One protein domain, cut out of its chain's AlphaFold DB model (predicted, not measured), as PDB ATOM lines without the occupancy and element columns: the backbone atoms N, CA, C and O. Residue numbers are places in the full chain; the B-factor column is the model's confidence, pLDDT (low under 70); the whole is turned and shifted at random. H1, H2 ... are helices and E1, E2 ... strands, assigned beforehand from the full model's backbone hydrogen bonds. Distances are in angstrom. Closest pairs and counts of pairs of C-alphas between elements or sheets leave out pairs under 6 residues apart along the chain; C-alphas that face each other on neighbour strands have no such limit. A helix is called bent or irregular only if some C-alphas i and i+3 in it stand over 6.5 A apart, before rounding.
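What this domain is: This is residues 16 to 97 and 152 to 196 of the 321 residues of an uncharacterized protein of Bdellovibrio sp. CG10_big_fil_rev_8_21_14_0_10_47_8 (UniProt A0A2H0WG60). A strongly twisted, curled sheet of five strands wraps partly round helix H3, and H5 packs alongside H3, running the opposite way. At the E5 part of the sheet the helical hairpin of H1 and H2 packs on through H2, and the short H4 lies over the same face as H3. The printed part has 127 residues with five named helices and five named strands, in the order H1, H2, E1, H3, E2, E3, E4, H4, E5, H5. The sheet runs E1, E5, E2, E3, E4, antiparallel throughout, and the class is mixed, helices and strands. The whole is compact, with a radius of gyration of the C-alphas of 13.9 A and spans of 44 by 31 by 27 A.

Where its parts are: Begin with the sheet, at its edge strand E1, residues 46 to 48, with C-alpha 46 at (-25.462, -16.411, 286.825). Beside it comes E5, residues 161 to 167, 20.0 A long, then E2, residues 66 to 71, 16.5 A. Next are E3, residues 77 to 83, 19.7 A, and the other edge strand E4, residues 86 to 91, 14.9 A. Now look for the helices: H3 is residues 49 to 61, 19.5 A, and H5 is residues 180 to 193, 19.9 A, ending at C-alpha 193 at (-16.444, -6.797, 267.780). Find C-alpha 19 at (-32.063, -22.288, 282.716), where H1, residues 19 to 28, begins and runs 14.9 A; H2 is residues 34 to 44, 15.7 A, and H4 is residues 152 to 156. H1 and H3 are only just irregular: C-alphas 24 and 27 are 6.6 A apart, and C-alphas 50 and 53 are 6.7 A apart.

How they stand to each other: In the sheet, E2, E3 and E4 form a meander, each strand the antiparallel neighbour of the one before, made of two hairpins. Look at N 68 and O 80, 2.8 A apart, for E2 and E3, and at N 81 and O 89, 2.9 A, for E3 and E4. E5 is staggered: it pairs with E2 over residues 163 to 167, for instance N 165 and O 69 at 3.0 A, and with E1 over residues 161 to 163, for instance N 162 and O 47 at 2.8 A. E1, H3 and E2 form a split strand-helix-strand unit, two strands of one sheet that follow each other among the strands, with a helix between them in the chain and E5 between them in the sheet, and its crossover is right-handed. H3 is on the sheet at a height of 6.4 A, making two layers, a helix on one face of a sheet. H4 is on the same face, 8.3 A over the sheet, and lies over E3, only just, with 3 of its C-alphas. H5 touches H3, closest at the C-alphas of Val 60 and Ser 180, 6.1 A, at a shallow tilt of 14 degrees, opposite ways; it only grazes the sheet, with residues 180 to 183. H2 is on the sheet at a height of 9.3 A, over E5; its closest C-alphas to E5 are those of Glu 42 and Asn 165, 6.2 A. H1 and H2 form a helical hairpin and touch, closest at the C-alphas of Pro 19 and Leu 44, 5.3 A, at a shallow tilt of 31 degrees, opposite ways. H1 and H5 are apart. Each O i to N i+4 pair is within hydrogen-bond range in H2 and H4, against 3 of 6 in H1, 7 of 9 in H3 and 9 of 10 in H5.

The domain as a whole: The two C-alphas farthest apart are those of Glu 16 and Glu 96, 45.0 A. Residues 98 to 151 are not printed, and C-alphas 97 and 152 are 10.2 A apart across this cut, which lies in the link from E4 to H4. Of the links that are printed whole, the one from E5 to H5, residues 168 to 179, is long, and the others are tight. The mean pLDDT of the printed part is 88.6; it is under 70 at residues 16 to 17, 30 to 31, 34 and 95 to 97.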
ATOM      1  N   GLU A  16     -34.535 -32.172 282.075       49.38
ATOM      2  CA  GLU A  16     -34.843 -30.832 282.561       49.38
ATOM      3  C   GLU A  16     -33.852 -29.852 281.913       49.38
ATOM      4  O   GLU A  16     -32.634 -29.958 282.073       49.38
ATOM      5  N   SER A  17     -34.356 -28.986 281.027       65.38
ATOM      6  CA  SER A  17     -33.497 -28.095 280.252       65.38
ATOM      7  C   SER A  17     -32.880 -27.076 281.195       65.38
ATOM      8  O   SER A  17     -33.628 -26.407 281.911       65.38
ATOM      9  N   SER A  18     -31.556 -26.913 281.169       79.62
ATOM     10  CA  SER A  18     -30.903 -25.912 282.009       79.62
ATOM     11  C   SER A  18     -31.505 -24.514 281.805       79.62
ATOM     12  O   SER A  18     -31.970 -24.211 280.698       79.62
ATOM     13  N   PRO A  19     -31.493 -23.634 282.822       79.38
ATOM     14  CA  PRO A  19     -32.063 -22.288 282.716       79.38
ATOM     15  C   PRO A  19     -31.529 -21.505 281.511       79.38
ATOM     16  O   PRO A  19     -32.286 -20.871 280.774       79.38
ATOM     17  N   ARG A  20     -30.227 -21.649 281.230       81.00
ATOM     18  CA  ARG A  20     -29.584 -21.062 280.051       81.00
ATOM     19  C   ARG A  20     -30.143 -21.620 278.750       81.00
ATOM     20  O   ARG A  20     -30.398 -20.864 277.824       81.00
ATOM     21  N   LYS A  21     -30.391 -22.925 278.660       83.31
ATOM     22  CA  LYS A  21     -31.038 -23.515 277.483       83.31
ATOM     23  C   LYS A  21     -32.484 -23.041 277.335       83.31
ATOM     24  O   LYS A  21     -32.911 -22.731 276.226       83.31
ATOM     25  N   ALA A  22     -33.214 -22.943 278.446       84.00
ATOM     26  CA  ALA A  22     -34.583 -22.443 278.472       84.00
ATOM     27  C   ALA A  22     -34.677 -21.002 277.948       84.00
ATOM     28  O   ALA A  22     -35.610 -20.710 277.205       84.00
ATOM     29  N   LEU A  23     -33.688 -20.145 278.248       84.00
ATOM     30  CA  LEU A  23     -33.574 -18.787 277.697       84.00
ATOM     31  C   LEU A  23     -33.612 -18.790 276.168       84.00
ATOM     32  O   LEU A  23     -34.434 -18.090 275.583       84.00
ATOM     33  N   TYR A  24     -32.790 -19.625 275.530       83.62
ATOM     34  CA  TYR A  24     -32.700 -19.683 274.067       83.62
ATOM     35  C   TYR A  24     -33.953 -20.254 273.397       83.62
ATOM     36  O   TYR A  24     -34.277 -19.887 272.268       83.62
ATOM     37  N   LEU A  25     -34.678 -21.128 274.099       85.06
ATOM     38  CA  LEU A  25     -35.932 -21.708 273.619       85.06
ATOM     39  C   LEU A  25     -37.124 -20.749 273.744       85.06
ATOM     40  O   LEU A  25     -38.194 -21.058 273.222       85.06
ATOM     41  N   LEU A  26     -36.986 -19.594 274.409       82.62
ATOM     42  CA  LEU A  26     -38.101 -18.653 274.538       82.62
ATOM     43  C   LEU A  26     -38.542 -18.094 273.182       82.62
ATOM     44  O   LEU A  26     -39.746 -17.997 272.955       82.62
ATOM     45  N   PHE A  27     -37.618 -17.818 272.255       78.69
ATOM     46  CA  PHE A  27     -37.989 -17.375 270.904       78.69
ATOM     47  C   PHE A  27     -38.723 -18.443 270.083       78.69
ATOM     48  O   PHE A  27     -39.408 -18.099 269.123       78.69
ATOM     49  N   ASN A  28     -38.660 -19.723 270.467       78.94
ATOM     50  CA  ASN A  28     -39.431 -20.775 269.799       78.94
ATOM     51  C   ASN A  28     -40.938 -20.636 270.054       78.94
ATOM     52  O   ASN A  28     -41.746 -21.222 269.334       78.94
ATOM     53  N   LYS A  29     -41.332 -19.903 271.102       76.19
ATOM     54  CA  LYS A  29     -42.735 -19.721 271.459       76.19
ATOM     55  C   LYS A  29     -43.316 -18.545 270.665       76.19
ATOM     56  O   LYS A  29     -42.795 -17.438 270.770       76.19
ATOM     57  N   PRO A  30     -44.453 -18.722 269.962       65.69
ATOM     58  CA  PRO A  30     -45.108 -17.634 269.224       65.69
ATOM     59  C   PRO A  30     -45.501 -16.444 270.109       65.69
ATOM     60  O   PRO A  30     -45.606 -15.313 269.643       65.69
ATOM     61  N   LYS A  31     -45.761 -16.713 271.394       69.50
ATOM     62  CA  LYS A  31     -46.005 -15.717 272.433       69.50
ATOM     63  C   LYS A  31     -45.282 -16.152 273.699       69.50
ATOM     64  O   LYS A  31     -45.450 -17.286 274.139       69.50
ATOM     65  N   VAL A  32     -44.530 -15.235 274.296       73.31
ATOM     66  CA  VAL A  32     -43.864 -15.443 275.585       73.31
ATOM     67  C   VAL A  32     -44.535 -14.552 276.620       73.31
ATOM     68  O   VAL A  32     -44.518 -13.325 276.498       73.31
ATOM     69  N   SER A  33     -45.129 -15.150 277.651       74.44
ATOM     70  CA  SER A  33     -45.746 -14.375 278.730       74.44
ATOM     71  C   SER A  33     -44.686 -13.681 279.595       74.44
ATOM     72  O   SER A  33     -43.570 -14.172 279.757       74.44
ATOM     73  N   VAL A  34     -45.035 -12.546 280.211       68.50
ATOM     74  CA  VAL A  34     -44.145 -11.831 281.155       68.50
ATOM     75  C   VAL A  34     -43.685 -12.752 282.292       68.50
ATOM     76  O   VAL A  34     -42.512 -12.749 282.660       68.50
ATOM     77  N   ARG A  35     -44.591 -13.603 282.793       72.81
ATOM     78  CA  ARG A  35     -44.308 -14.580 283.851       72.81
ATOM     79  C   ARG A  35     -43.236 -15.591 283.442       72.81
ATOM     80  O   ARG A  35     -42.384 -15.921 284.260       72.81
ATOM     81  N   GLU A  36     -43.271 -16.087 282.208       78.75
ATOM     82  CA  GLU A  36     -42.275 -17.047 281.719       78.75
ATOM     83  C   GLU A  36     -40.891 -16.419 281.583       78.75
ATOM     84  O   GLU A  36     -39.917 -17.039 281.996       78.75
ATOM     85  N   LYS A  37     -40.800 -15.186 281.069       70.25
ATOM     86  CA  LYS A  37     -39.517 -14.468 280.975       70.25
ATOM     87  C   LYS A  37     -38.902 -14.294 282.347       70.25
ATOM     88  O   LYS A  37     -37.744 -14.634 282.540       70.25
ATOM     89  N   ARG A  38     -39.704 -13.802 283.298       71.75
ATOM     90  CA  ARG A  38     -39.252 -13.575 284.666       71.75
ATOM     91  C   ARG A  38     -38.761 -14.876 285.287       71.75
ATOM     92  O   ARG A  38     -37.645 -14.907 285.772       71.75
ATOM     93  N   LYS A  39     -39.532 -15.963 285.148       81.12
ATOM     94  CA  LYS A  39     -39.142 -17.291 285.641       81.12
ATOM     95  C   LYS A  39     -37.801 -17.750 285.065       81.12
ATOM     96  O   LYS A  39     -36.988 -18.282 285.806       81.12
ATOM     97  N   VAL A  40     -37.582 -17.583 283.761       82.50
ATOM     98  CA  VAL A  40     -36.321 -17.997 283.134       82.50
ATOM     99  C   VAL A  40     -35.170 -17.109 283.592       82.50
ATOM    100  O   VAL A  40     -34.139 -17.647 283.954       82.50
ATOM    101  N   ILE A  41     -35.348 -15.786 283.632       79.75
ATOM    102  CA  ILE A  41     -34.294 -14.854 284.059       79.75
ATOM    103  C   ILE A  41     -33.934 -15.056 285.534       79.75
ATOM    104  O   ILE A  41     -32.756 -15.134 285.857       79.75
ATOM    105  N   GLU A  42     -34.929 -15.191 286.415       79.00
ATOM    106  CA  GLU A  42     -34.730 -15.499 287.839       79.00
ATOM    107  C   GLU A  42     -34.000 -16.837 288.019       79.00
ATOM    108  O   GLU A  42     -33.130 -16.945 288.874       79.00
ATOM    109  N   ALA A  43     -34.306 -17.837 287.185       82.25
ATOM    110  CA  ALA A  43     -33.651 -19.141 287.231       82.25
ATOM    111  C   ALA A  43     -32.222 -19.141 286.670       82.25
ATOM    112  O   ALA A  43     -31.532 -20.144 286.825       82.25
ATOM    113  N   LEU A  44     -31.782 -18.080 285.981       81.25
ATOM    114  CA  LEU A  44     -30.430 -18.045 285.433       81.25
ATOM    115  C   LEU A  44     -29.380 -17.903 286.533       81.25
ATOM    116  O   LEU A  44     -28.330 -18.490 286.338       81.25
ATOM    117  N   GLU A  45     -29.677 -17.212 287.649       79.25
ATOM    118  CA  GLU A  45     -28.781 -16.815 288.765       79.25
ATOM    119  C   GLU A  45     -27.462 -16.139 288.326       79.25
ATOM    120  O   GLU A  45     -27.179 -14.997 288.697       79.25
ATOM    121  N   GLU A  46     -26.687 -16.816 287.486       87.69
ATOM    122  CA  GLU A  46     -25.462 -16.411 286.825       87.69
ATOM    123  C   GLU A  46     -25.510 -16.712 285.310       87.69
ATOM    124  O   GLU A  46     -25.899 -17.787 284.854       87.69
ATOM    125  N   ILE A  47     -25.083 -15.749 284.494       91.62
ATOM    126  CA  ILE A  47     -24.955 -15.884 283.037       91.62
ATOM    127  C   ILE A  47     -23.570 -15.463 282.576       91.62
ATOM    128  O   ILE A  47     -22.875 -14.708 283.250       91.62
ATOM    129  N   HIS A  48     -23.181 -15.873 281.374       93.06
ATOM    130  CA  HIS A  48     -21.987 -15.321 280.755       93.06
ATOM    131  C   HIS A  48     -22.295 -13.939 280.162       93.06
ATOM    132  O   HIS A  48     -23.334 -13.759 279.532       93.06
ATOM    133  N   GLY A  49     -21.393 -12.963 280.269       93.75
ATOM    134  CA  GLY A  49     -21.625 -11.603 279.758       93.75
ATOM    135  C   GLY A  49     -21.862 -11.523 278.247       93.75
ATOM    136  O   GLY A  49     -22.567 -10.639 277.769       93.75
ATOM    137  N   PHE A  50     -21.368 -12.498 277.486       95.25
ATOM    138  CA  PHE A  50     -21.702 -12.670 276.064       95.25
ATOM    139  C   PHE A  50     -23.131 -13.167 275.783       95.25
ATOM    140  O   PHE A  50     -23.559 -13.098 274.637       95.25
ATOM    141  N   ASP A  51     -23.891 -13.609 276.789       93.56
ATOM    142  CA  ASP A  51     -25.325 -13.902 276.649       93.56
ATOM    143  C   ASP A  51     -26.192 -12.623 276.762       93.56
ATOM    144  O   ASP A  51     -27.358 -12.624 276.364       93.56
ATOM    145  N   LEU A  52     -25.646 -11.501 277.258       95.38
ATOM    146  CA  LEU A  52     -26.399 -10.250 277.450       95.38
ATOM    147  C   LEU A  52     -27.031  -9.665 276.176       95.38
ATOM    148  O   LEU A  52     -28.177  -9.229 276.261       95.38
ATOM    149  N   PRO A  53     -26.382  -9.674 274.991       95.38
ATOM    150  CA  PRO A  53     -27.023  -9.241 273.746       95.38
ATOM    151  C   PRO A  53     -28.331  -9.988 273.462       95.38
ATOM    152  O   PRO A  53     -29.328  -9.378 273.073       95.38
ATOM    153  N   TYR A  54     -28.346 -11.302 273.712       93.00
ATOM    154  CA  TYR A  54     -29.552 -12.116 273.584       93.00
ATOM    155  C   TYR A  54     -30.611 -11.670 274.596       93.00
ATOM    156  O   TYR A  54     -31.767 -11.471 274.227       93.00
ATOM    157  N   LEU A  55     -30.220 -11.467 275.859       93.44
ATOM    158  CA  LEU A  55     -31.136 -11.023 276.907       93.44
ATOM    159  C   LEU A  55     -31.750  -9.652 276.584       93.44
ATOM    160  O   LEU A  55     -32.963  -9.505 276.677       93.44
ATOM    161  N   TYR A  56     -30.962  -8.668 276.143       95.56
ATOM    162  CA  TYR A  56     -31.473  -7.346 275.757       95.56
ATOM    163  C   TYR A  56     -32.491  -7.438 274.630       95.56
ATOM    164  O   TYR A  56     -33.575  -6.866 274.735       95.56
ATOM    165  N   SER A  57     -32.164  -8.209 273.593       93.69
ATOM    166  CA  SER A  57     -33.073  -8.465 272.481       93.69
ATOM    167  C   SER A  57     -34.368  -9.113 272.966       93.69
ATOM    168  O   SER A  57     -35.447  -8.597 272.704       93.69
ATOM    169  N   LEU A  58     -34.287 -10.172 273.777       90.44
ATOM    170  CA  LEU A  58     -35.463 -10.832 274.343       90.44
ATOM    171  C   LEU A  58     -36.358  -9.853 275.118       90.44
ATOM    172  O   LEU A  58     -37.579  -9.887 274.970       90.44
ATOM    173  N   MET A  59     -35.778  -8.971 275.932       91.94
ATOM    174  CA  MET A  59     -36.544  -7.986 276.703       91.94
ATOM    175  C   MET A  59     -37.242  -6.961 275.803       91.94
ATOM    176  O   MET A  59     -38.399  -6.615 276.055       91.94
ATOM    177  N   VAL A  60     -36.578  -6.534 274.727       92.88
ATOM    178  CA  VAL A  60     -37.121  -5.609 273.725       92.88
ATOM    179  C   VAL A  60     -38.223  -6.261 272.884       92.88
ATOM    180  O   VAL A  60     -39.356  -5.781 272.892       92.88
ATOM    181  N   GLU A  61     -37.948  -7.401 272.246       87.56
ATOM    182  CA  GLU A  61     -38.890  -8.095 271.350       87.56
ATOM    183  C   GLU A  61     -40.175  -8.521 272.045       87.56
ATOM    184  O   GLU A  61     -41.233  -8.662 271.433       87.56
ATOM    185  N   THR A  62     -40.086  -8.756 273.346       84.56
ATOM    186  CA  THR A  62     -41.218  -9.234 274.117       84.56
ATOM    187  C   THR A  62     -41.911  -8.126 274.914       84.56
ATOM    188  O   THR A  62     -42.804  -8.428 275.710       84.56
ATOM    189  N   LEU A  63     -41.544  -6.860 274.700       89.88
ATOM    190  CA  LEU A  63     -42.175  -5.684 275.305       89.88
ATOM    191  C   LEU A  63     -42.078  -5.637 276.841       89.88
ATOM    192  O   LEU A  63     -43.057  -5.345 277.527       89.88
ATOM    193  N   ALA A  64     -40.917  -5.972 277.407       90.50
ATOM    194  CA  ALA A  64     -40.717  -5.937 278.854       90.50
ATOM    195  C   ALA A  64     -40.726  -4.502 279.423       90.50
ATOM    196  O   ALA A  64     -40.273  -3.559 278.770       90.50
ATOM    197  N   THR A  65     -41.196  -4.365 280.666       94.19
ATOM    198  CA  THR A  65     -41.165  -3.124 281.460       94.19
ATOM    199  C   THR A  65     -40.610  -3.436 282.851       94.19
ATOM    200  O   THR A  65     -41.062  -4.396 283.480       94.19
ATOM    201  N   GLY A  66     -39.606  -2.684 283.305       94.81
ATOM    202  CA  GLY A  66     -38.924  -2.896 284.587       94.81
ATOM    203  C   GLY A  66     -37.418  -2.636 284.526       94.81
ATOM    204  O   GLY A  66     -36.917  -2.056 283.562       94.81
ATOM    205  N   HIS A  67     -36.684  -3.105 285.535       95.62
ATOM    206  CA  HIS A  67     -35.237  -2.908 285.660       95.62
ATOM    207  C   HIS A  67     -34.483  -4.236 285.618       95.62
ATOM    208  O   HIS A  67     -34.736  -5.136 286.420       95.62
ATOM    209  N   LEU A  68     -33.527  -4.345 284.696       95.31
ATOM    210  CA  LEU A  68     -32.532  -5.408 284.665       95.31
ATOM    211  C   LEU A  68     -31.280  -4.930 285.399       95.31
ATOM    212  O   LEU A  68     -30.636  -3.973 284.977       95.31
ATOM    213  N   ASN A  69     -30.933  -5.622 286.474       95.19
ATOM    214  CA  ASN A  69     -29.719  -5.394 287.239       95.19
ATOM    215  C   ASN A  69     -28.682  -6.446 286.861       95.19
ATOM    216  O   ASN A  69     -28.991  -7.639 286.836       95.19
ATOM    217  N   ILE A  70     -27.461  -6.001 286.593       95.56
ATOM    218  CA  ILE A  70     -26.316  -6.834 286.234       95.56
ATOM    219  C   ILE A  70     -25.225  -6.566 287.259       95.56
ATOM    220  O   ILE A  70     -24.797  -5.424 287.420       95.56
ATOM    221  N   VAL A  71     -24.769  -7.610 287.944       95.06
ATOM    222  CA  VAL A  71     -23.714  -7.520 288.954       95.06
ATOM    223  C   VAL A  71     -22.495  -8.279 288.456       95.06
ATOM    224  O   VAL A  71     -22.578  -9.471 288.151       95.06
ATOM    225  N   ASN A  72     -21.361  -7.589 288.355       93.12
ATOM    226  CA  ASN A  72     -20.107  -8.217 287.947       93.12
ATOM    227  C   ASN A  72     -19.394  -8.896 289.132       93.12
ATOM    228  O   ASN A  72     -19.787  -8.747 290.289       93.12
ATOM    229  N   GLY A  73     -18.296  -9.608 288.858       88.88
ATOM    230  CA  GLY A  73     -17.503 -10.283 289.896       88.88
ATOM    231  C   GLY A  73     -16.882  -9.357 290.955       88.88
ATOM    232  O   GLY A  73     -16.423  -9.841 291.984       88.88
ATOM    233  N   LYS A  74     -16.876  -8.034 290.735       89.38
ATOM    234  CA  LYS A  74     -16.423  -7.029 291.713       89.38
ATOM    235  C   LYS A  74     -17.560  -6.494 292.592       89.38
ATOM    236  O   LYS A  74     -17.301  -5.685 293.476       89.38
ATOM    237  N   GLY A  75     -18.802  -6.917 292.353       90.12
ATOM    238  CA  GLY A  75     -19.985  -6.404 293.043       90.12
ATOM    239  C   GLY A  75     -20.496  -5.064 292.502       90.12
ATOM    240  O   GLY A  75     -21.407  -4.489 293.092       90.12
ATOM    241  N   GLU A  76     -19.944  -4.560 291.395       92.38
ATOM    242  CA  GLU A  76     -20.446  -3.344 290.750       92.38
ATOM    243  C   GLU A  76     -21.774  -3.650 290.053       92.38
ATOM    244  O   GLU A  76     -21.899  -4.655 289.345       92.38
ATOM    245  N   VAL A  77     -22.759  -2.771 290.250       94.12
ATOM    246  CA  VAL A  77     -24.116  -2.940 289.727       94.12
ATOM    247  C   VAL A  77     -24.324  -2.020 288.531       94.12
ATOM    248  O   VAL A  77     -24.136  -0.809 288.619       94.12
ATOM    249  N   SER A  78     -24.747  -2.609 287.419       95.94
ATOM    250  CA  SER A  78     -25.255  -1.911 286.241       95.94
ATOM    251  C   SER A  78     -26.771  -2.092 286.160       95.94
ATOM    252  O   SER A  78     -27.258  -3.218 286.240       95.94
ATOM    253  N   GLY A  79     -27.514  -1.001 286.005       96.50
ATOM    254  CA  GLY A  79     -28.968  -0.984 285.869       96.50
ATOM    255  C   GLY A  79     -29.393  -0.623 284.450       96.50
ATOM    256  O   GLY A  79     -28.915   0.351 283.872       96.50
ATOM    257  N   ILE A  80     -30.309  -1.396 283.874       97.50
ATOM    258  CA  ILE A  80     -30.896  -1.131 282.558       97.50
ATOM    259  C   ILE A  80     -32.406  -1.066 282.722       97.50
ATOM    260  O   ILE A  80     -33.037  -2.025 283.167       97.50
ATOM    261  N   SER A  81     -32.987   0.068 282.351       97.69
ATOM    262  CA  SER A  81     -34.420   0.312 282.496       97.69
ATOM    263  C   SER A  81     -35.132   0.102 281.169       97.69
ATOM    264  O   SER A  81     -34.723   0.649 280.143       97.69
ATOM    265  N   PHE A  82     -36.218  -0.665 281.210       97.06
ATOM    266  CA  PHE A  82     -37.060  -0.988 280.068       97.06
ATOM    267  C   PHE A  82     -38.464  -0.426 280.273       97.06
ATOM    268  O   PHE A  82     -39.043  -0.576 281.347       97.06
ATOM    269  N   SER A  83     -39.033   0.162 279.224       96.88
ATOM    270  CA  SER A  83     -40.425   0.602 279.171       96.88
ATOM    271  C   SER A  83     -41.051   0.120 277.866       96.88
ATOM    272  O   SER A  83     -40.650   0.545 276.785       96.88
ATOM    273  N   GLN A  84     -41.987  -0.832 277.956       94.44
ATOM    274  CA  GLN A  84     -42.704  -1.420 276.814       94.44
ATOM    275  C   GLN A  84     -41.777  -1.919 275.689       94.44
ATOM    276  O   GLN A  84     -42.025  -1.681 274.509       94.44
ATOM    277  N   GLY A  85     -40.687  -2.606 276.046       92.88
ATOM    278  CA  GLY A  85     -39.714  -3.117 275.075       92.88
ATOM    279  C   GLY A  85     -38.746  -2.071 274.535       92.88
ATOM    280  O   GLY A  85     -38.086  -2.318 273.536       92.88
ATOM    281  N   LYS A  86     -38.640  -0.907 275.171       96.62
ATOM    282  CA  LYS A  86     -37.663   0.126 274.821       96.62
ATOM    283  C   LYS A  86     -36.700   0.325 275.973       96.62
ATOM    284  O   LYS A  86     -37.135   0.411 277.119       96.62
ATOM    285  N   ILE A  87     -35.408   0.413 275.686       97.44
ATOM    286  CA  ILE A  87     -34.407   0.742 276.703       97.44
ATOM    287  C   ILE A  87     -34.428   2.254 276.887       97.44
ATOM    288  O   ILE A  87     -34.164   2.990 275.937       97.44
ATOM    289  N   VAL A  88     -34.749   2.707 278.095       96.44
ATOM    290  CA  VAL A  88     -34.953   4.132 278.415       96.44
ATOM    291  C   VAL A  88     -33.837   4.723 279.273       96.44
ATOM    292  O   VAL A  88     -33.618   5.929 279.247       96.44
ATOM    293  N   ALA A  89     -33.093   3.883 279.995       94.50
ATOM    294  CA  ALA A  89     -31.927   4.308 280.763       94.50
ATOM    295  C   ALA A  89     -30.916   3.168 280.908       94.50
ATOM    296  O   ALA A  89     -31.288   1.992 280.949       94.50
ATOM    297  N   VAL A  90     -29.640   3.545 280.985       94.62
ATOM    298  CA  VAL A  90     -28.517   2.638 281.228       94.62
ATOM    299  C   VAL A  90     -27.584   3.319 282.221       94.62
ATOM    300  O   VAL A  90     -26.911   4.304 281.889       94.62
ATOM    301  N   ASP A  91     -27.557   2.773 283.426       92.19
ATOM    302  CA  ASP A  91     -26.791   3.257 284.560       92.19
ATOM    303  C   ASP A  91     -25.680   2.260 284.852       92.19
ATOM    304  O   ASP A  91     -25.924   1.095 285.153       92.19
ATOM    305  N   ILE A  92     -24.440   2.711 284.743       90.44
ATOM    306  CA  ILE A  92     -23.260   1.929 285.101       90.44
ATOM    307  C   ILE A  92     -22.376   2.800 285.993       90.44
ATOM    308  O   ILE A  92     -22.488   4.029 285.970       90.44
ATOM    309  N   THR A  93     -21.498   2.181 286.777       81.62
ATOM    310  CA  THR A  93     -20.494   2.877 287.591       81.62
ATOM    311  C   THR A  93     -19.422   3.520 286.703       81.62
ATOM    312  O   THR A  93     -18.317   3.010 286.552       81.62
ATOM    313  N   ASP A  94     -19.770   4.655 286.097       72.31
ATOM    314  CA  ASP A  94     -18.870   5.540 285.358       72.31
ATOM    315  C   ASP A  94     -18.444   6.707 286.259       72.31
ATOM    316  O   ASP A  94     -19.289   7.323 286.907       72.31
ATOM    317  N   GLN A  95     -17.157   7.078 286.254       59.12
ATOM    318  CA  GLN A  95     -16.709   8.304 286.931       59.12
ATOM    319  C   GLN A  95     -17.081   9.577 286.151       59.12
ATOM    320  O   GLN A  95     -17.275  10.626 286.761       59.12
ATOM    321  N   GLU A  96     -17.238   9.496 284.823       64.75
ATOM    322  CA  GLU A  96     -17.532  10.652 283.969       64.75
ATOM    323  C   GLU A  96     -18.493  10.309 282.825       64.75
ATOM    324  O   GLU A  96     -18.435   9.242 282.205       64.75
ATOM    325  N   THR A  97     -19.385  11.249 282.515       69.50
ATOM    326  CA  THR A  97     -20.248  11.177 281.336       69.50
ATOM    327  C   THR A  97     -19.463  11.581 280.086       69.50
ATOM    328  O   THR A  97     -18.928  12.682 280.007       69.50
ATOM    329  N   ARG A 152     -22.661   2.355 276.945       93.31
ATOM    330  CA  ARG A 152     -22.820   1.786 278.286       93.31
ATOM    331  C   ARG A 152     -23.308   0.341 278.251       93.31
ATOM    332  O   ARG A 152     -22.711  -0.496 278.921       93.31
ATOM    333  N   LEU A 153     -24.294   0.012 277.414       95.38
ATOM    334  CA  LEU A 153     -24.706  -1.382 277.188       95.38
ATOM    335  C   LEU A 153     -23.522  -2.220 276.711       95.38
ATOM    336  O   LEU A 153     -23.261  -3.287 277.257       95.38
ATOM    337  N   SER A 154     -22.727  -1.712 275.772       94.88
ATOM    338  CA  SER A 154     -21.553  -2.425 275.265       94.88
ATOM    339  C   SER A 154     -20.520  -2.747 276.358       94.88
ATOM    340  O   SER A 154     -19.834  -3.769 276.273       94.88
ATOM    341  N   ARG A 155     -20.403  -1.905 277.398       93.44
ATOM    342  CA  ARG A 155     -19.485  -2.110 278.534       93.44
ATOM    343  C   ARG A 155     -19.928  -3.237 279.456       93.44
ATOM    344  O   ARG A 155     -19.076  -3.869 280.067       93.44
ATOM    345  N   THR A 156     -21.227  -3.520 279.516       94.81
ATOM    346  CA  THR A 156     -21.749  -4.669 280.274       94.81
ATOM    347  C   THR A 156     -21.407  -6.011 279.613       94.81
ATOM    348  O   THR A 156     -21.339  -7.031 280.288       94.81
ATOM    349  N   ILE A 157     -21.148  -6.016 278.299       95.81
ATOM    350  CA  ILE A 157     -20.840  -7.224 277.527       95.81
ATOM    351  C   ILE A 157     -19.355  -7.557 277.687       95.81
ATOM    352  O   ILE A 157     -18.488  -6.951 277.042       95.81
ATOM    353  N   VAL A 158     -19.078  -8.534 278.549       94.50
ATOM    354  CA  VAL A 158     -17.730  -8.969 278.942       94.50
ATOM    355  C   VAL A 158     -17.562 -10.488 278.850       94.50
ATOM    356  O   VAL A 158     -18.535 -11.240 278.909       94.50
ATOM    357  N   ASP A 159     -16.312 -10.938 278.732       94.69
ATOM    358  CA  ASP A 159     -15.928 -12.358 278.766       94.69
ATOM    359  C   ASP A 159     -15.789 -12.845 280.221       94.69
ATOM    360  O   ASP A 159     -14.695 -13.144 280.695       94.69
ATOM    361  N   ALA A 160     -16.885 -12.781 280.979       92.94
ATOM    362  CA  ALA A 160     -16.928 -13.165 282.387       92.94
ATOM    363  C   ALA A 160     -18.343 -13.582 282.801       92.94
ATOM    364  O   ALA A 160     -19.320 -13.238 282.132       92.94
ATOM    365  N   ALA A 161     -18.447 -14.295 283.919       92.56
ATOM    366  CA  ALA A 161     -19.723 -14.616 284.538       92.56
ATOM    367  C   ALA A 161     -20.292 -13.401 285.299       92.56
ATOM    368  O   ALA A 161     -19.547 -12.604 285.879       92.56
ATOM    369  N   LEU A 162     -21.609 -13.227 285.232       94.62
ATOM    370  CA  LEU A 162     -22.359 -12.084 285.748       94.62
ATOM    371  C   LEU A 162     -23.629 -12.575 286.429       94.62
ATOM    372  O   LEU A 162     -24.321 -13.439 285.895       94.62
ATOM    373  N   LYS A 163     -24.007 -11.951 287.542       93.88
ATOM    374  CA  LYS A 163     -25.325 -12.183 288.142       93.88
ATOM    375  C   LYS A 163     -26.337 -11.240 287.526       93.88
ATOM    376  O   LYS A 163     -26.050 -10.055 287.349       93.88
ATOM    377  N   VAL A 164     -27.524 -11.751 287.225       92.69
ATOM    378  CA  VAL A 164     -28.605 -10.952 286.644       92.69
ATOM    379  C   VAL A 164     -29.885 -11.096 287.441       92.69
ATOM    380  O   VAL A 164     -30.213 -12.167 287.937       92.69
ATOM    381  N   ASN A 165     -30.622  -9.998 287.553       91.56
ATOM    382  CA  ASN A 165     -31.935  -9.982 288.177       91.56
ATOM    383  C   ASN A 165     -32.846  -9.005 287.437       91.56
ATOM    384  O   ASN A 165     -32.440  -7.876 287.165       91.56
ATOM    385  N   PHE A 166     -34.081  -9.410 287.151       91.69
ATOM    386  CA  PHE A 166     -35.068  -8.542 286.522       91.69
ATOM    387  C   PHE A 166     -36.246  -8.278 287.454       91.69
ATOM    388  O   PHE A 166     -36.970  -9.195 287.838       91.69
ATOM    389  N   VAL A 167     -36.475  -7.004 287.765       91.56
ATOM    390  CA  VAL A 167     -37.573  -6.559 288.623       91.56
ATOM    391  C   VAL A 167     -38.608  -5.841 287.767       91.56
ATOM    392  O   VAL A 167     -38.311  -4.827 287.139       91.56
ATOM    393  N   THR A 168     -39.830  -6.368 287.732       91.25
ATOM    394  CA  THR A 168     -40.954  -5.723 287.041       91.25
ATOM    395  C   THR A 168     -41.490  -4.576 287.890       91.25
ATOM    396  O   THR A 168     -41.970  -4.799 288.999       91.25
ATOM    397  N   THR A 169     -41.425  -3.369 287.351       93.25
ATOM    398  CA  THR A 169     -41.910  -2.123 287.954       93.25
ATOM    399  C   THR A 169     -42.428  -1.218 286.851       93.25
ATOM    400  O   THR A 169     -42.037  -1.382 285.695       93.25
ATOM    401  N   ASP A 170     -43.291  -0.266 287.191       93.69
ATOM    402  CA  ASP A 170     -43.700   0.760 286.238       93.69
ATOM    403  C   ASP A 170     -42.505   1.663 285.917       93.69
ATOM    404  O   ASP A 170     -41.839   2.187 286.809       93.69
ATOM    405  N   VAL A 171     -42.221   1.812 284.625       95.81
ATOM    406  CA  VAL A 171     -41.137   2.653 284.113       95.81
ATOM    407  C   VAL A 171     -41.723   3.569 283.055       95.81
ATOM    408  O   VAL A 171     -42.264   3.105 282.047       95.81
ATOM    409  N   GLU A 172     -41.612   4.875 283.276       95.44
ATOM    410  CA  GLU A 172     -42.075   5.867 282.313       95.44
ATOM    411  C   GLU A 172     -41.267   5.782 281.016       95.44
ATOM    412  O   GLU A 172     -40.049   5.584 281.016       95.44
ATOM    413  N   LEU A 173     -41.959   5.924 279.886       94.38
ATOM    414  CA  LEU A 173     -41.298   5.999 278.594       94.38
ATOM    415  C   LEU A 173     -40.653   7.379 278.457       94.38
ATOM    416  O   LEU A 173     -41.353   8.382 278.332       94.38
ATOM    417  N   THR A 174     -39.325   7.424 278.440       90.31
ATOM    418  CA  THR A 174     -38.571   8.664 278.242       90.31
ATOM    419  C   THR A 174     -37.973   8.744 276.839       90.31
ATOM    420  O   THR A 174     -37.893   7.759 276.096       90.31
ATOM    421  N   HIS A 175     -37.559   9.954 276.462       86.19
ATOM    422  CA  HIS A 175     -36.774  10.202 275.259       86.19
ATOM    423  C   HIS A 175     -35.385  10.742 275.630       86.19
ATOM    424  O   HIS A 175     -35.291  11.571 276.538       86.19
ATOM    425  N   PRO A 176     -34.328  10.319 274.914       90.38
ATOM    426  CA  PRO A 176     -34.330   9.274 273.882       90.38
ATOM    427  C   PRO A 176     -34.501   7.861 274.471       90.38
ATOM    428  O   PRO A 176     -34.400   7.666 275.678       90.38
ATOM    429  N   HIS A 177     -34.759   6.883 273.604       93.88
ATOM    430  CA  HIS A 177     -34.776   5.461 273.948       93.88
ATOM    431  C   HIS A 177     -34.199   4.629 272.801       93.88
ATOM    432  O   HIS A 177     -34.174   5.079 271.657       93.88
ATOM    433  N   ILE A 178     -33.763   3.410 273.112       95.06
ATOM    434  CA  ILE A 178     -33.343   2.413 272.125       95.06
ATOM    435  C   ILE A 178     -34.514   1.452 271.921       95.06
ATOM    436  O   ILE A 178     -34.933   0.769 272.858       95.06
ATOM    437  N   ASP A 179     -35.059   1.429 270.709       93.81
ATOM    438  CA  ASP A 179     -36.085   0.478 270.287       93.81
ATOM    439  C   ASP A 179     -35.471  -0.756 269.599       93.81
ATOM    440  O   ASP A 179     -34.255  -0.951 269.578       93.81
ATOM    441  N   SER A 180     -36.331  -1.618 269.059       92.12
ATOM    442  CA  SER A 180     -35.954  -2.870 268.395       92.12
ATOM    443  C   SER A 180     -35.073  -2.673 267.153       92.12
ATOM    444  O   SER A 180     -34.132  -3.446 266.922       92.12
ATOM    445  N   ASP A 181     -35.334  -1.622 266.375       90.56
ATOM    446  CA  ASP A 181     -34.587  -1.329 265.153       90.56
ATOM    447  C   ASP A 181     -33.208  -0.754 265.491       90.56
ATOM    448  O   ASP A 181     -32.195  -1.235 264.979       90.56
ATOM    449  N   ALA A 182     -33.139   0.200 266.425       91.50
ATOM    450  CA  ALA A 182     -31.869   0.736 266.908       91.50
ATOM    451  C   ALA A 182     -31.016  -0.350 267.587       91.50
ATOM    452  O   ALA A 182     -29.819  -0.469 267.313       91.50
ATOM    453  N   LEU A 183     -31.630  -1.200 268.420       93.69
ATOM    454  CA  LEU A 183     -30.934  -2.307 269.074       93.69
ATOM    455  C   LEU A 183     -30.342  -3.288 268.055       93.69
ATOM    456  O   LEU A 183     -29.244  -3.790 268.266       93.69
ATOM    457  N   SER A 184     -31.023  -3.535 266.935       92.19
ATOM    458  CA  SER A 184     -30.539  -4.436 265.882       92.19
ATOM    459  C   SER A 184     -29.175  -4.024 265.317       92.19
ATOM    460  O   SER A 184     -28.336  -4.887 265.046       92.19
ATOM    461  N   ILE A 185     -28.941  -2.718 265.172       91.31
ATOM    462  CA  ILE A 185     -27.657  -2.166 264.719       91.31
ATOM    463  C   ILE A 185     -26.587  -2.416 265.787       91.31
ATOM    464  O   ILE A 185     -25.522  -2.954 265.492       91.31
ATOM    465  N   PHE A 186     -26.898  -2.127 267.049       93.00
ATOM    466  CA  PHE A 186     -25.949  -2.328 268.142       93.00
ATOM    467  C   PHE A 186     -25.602  -3.803 268.372       93.00
ATOM    468  O   PHE A 186     -24.441  -4.135 268.599       93.00
ATOM    469  N   LEU A 187     -26.579  -4.708 268.253       95.00
ATOM    470  CA  LEU A 187     -26.346  -6.151 268.331       95.00
ATOM    471  C   LEU A 187     -25.352  -6.607 267.263       95.00
ATOM    472  O   LEU A 187     -24.447  -7.380 267.574       95.00
ATOM    473  N   HIS A 188     -25.497  -6.125 266.026       94.88
ATOM    474  CA  HIS A 188     -24.543  -6.415 264.960       94.88
ATOM    475  C   HIS A 188     -23.119  -6.009 265.369       94.88
ATOM    476  O   HIS A 188     -22.217  -6.852 265.339       94.88
ATOM    477  N   ASP A 189     -22.937  -4.769 265.825       94.19
ATOM    478  CA  ASP A 189     -21.628  -4.235 266.202       94.19
ATOM    479  C   ASP A 189     -21.011  -4.992 267.383       94.19
ATOM    480  O   ASP A 189     -19.835  -5.370 267.348       94.19
ATOM    481  N   TRP A 190     -21.790  -5.267 268.433       96.31
ATOM    482  CA  TRP A 190     -21.302  -5.968 269.622       96.31
ATOM    483  C   TRP A 190     -20.920  -7.415 269.314       96.31
ATOM    484  O   TRP A 190     -19.866  -7.880 269.748       96.31
ATOM    485  N   ILE A 191     -21.736  -8.131 268.536       96.38
ATOM    486  CA  ILE A 191     -21.451  -9.519 268.153       96.38
ATOM    487  C   ILE A 191     -20.220  -9.579 267.244       96.38
ATOM    488  O   ILE A 191     -19.377 -10.461 267.408       96.38
ATOM    489  N   ALA A 192     -20.082  -8.629 266.314       95.12
ATOM    490  CA  ALA A 192     -18.931  -8.559 265.424       95.12
ATOM    491  C   ALA A 192     -17.617  -8.293 266.180       95.12
ATOM    492  O   ALA A 192     -16.610  -8.951 265.892       95.12
ATOM    493  N   SER A 193     -17.642  -7.354 267.135       94.69
ATOM    494  CA  SER A 193     -16.444  -6.797 267.780       94.69
ATOM    495  C   SER A 193     -16.047  -7.450 269.107       94.69
ATOM    496  O   SER A 193     -14.856  -7.510 269.406       94.69
ATOM    497  N   LYS A 194     -17.002  -7.935 269.914       95.25
ATOM    498  CA  LYS A 194     -16.737  -8.406 271.289       95.25
ATOM    499  C   LYS A 194     -16.804  -9.918 271.445       95.25
ATOM    500  O   LYS A 194     -16.028 -10.479 272.215       95.25
ATOM    501  N   ILE A 195     -17.726 -10.585 270.752       95.69
ATOM    502  CA  ILE A 195     -17.962 -12.012 270.983       95.69
ATOM    503  C   ILE A 195     -16.941 -12.845 270.209       95.69
ATOM    504  O   ILE A 195     -16.863 -12.807 268.979       95.69
ATOM    505  N   SER A 196     -16.161 -13.639 270.942       94.81
ATOM    506  CA  SER A 196     -15.145 -14.498 270.339       94.81
ATOM    507  C   SER A 196     -15.763 -15.731 269.670       94.81
ATOM    508  O   SER A 196     -16.663 -16.382 270.207       94.81
TER     509      SER A 196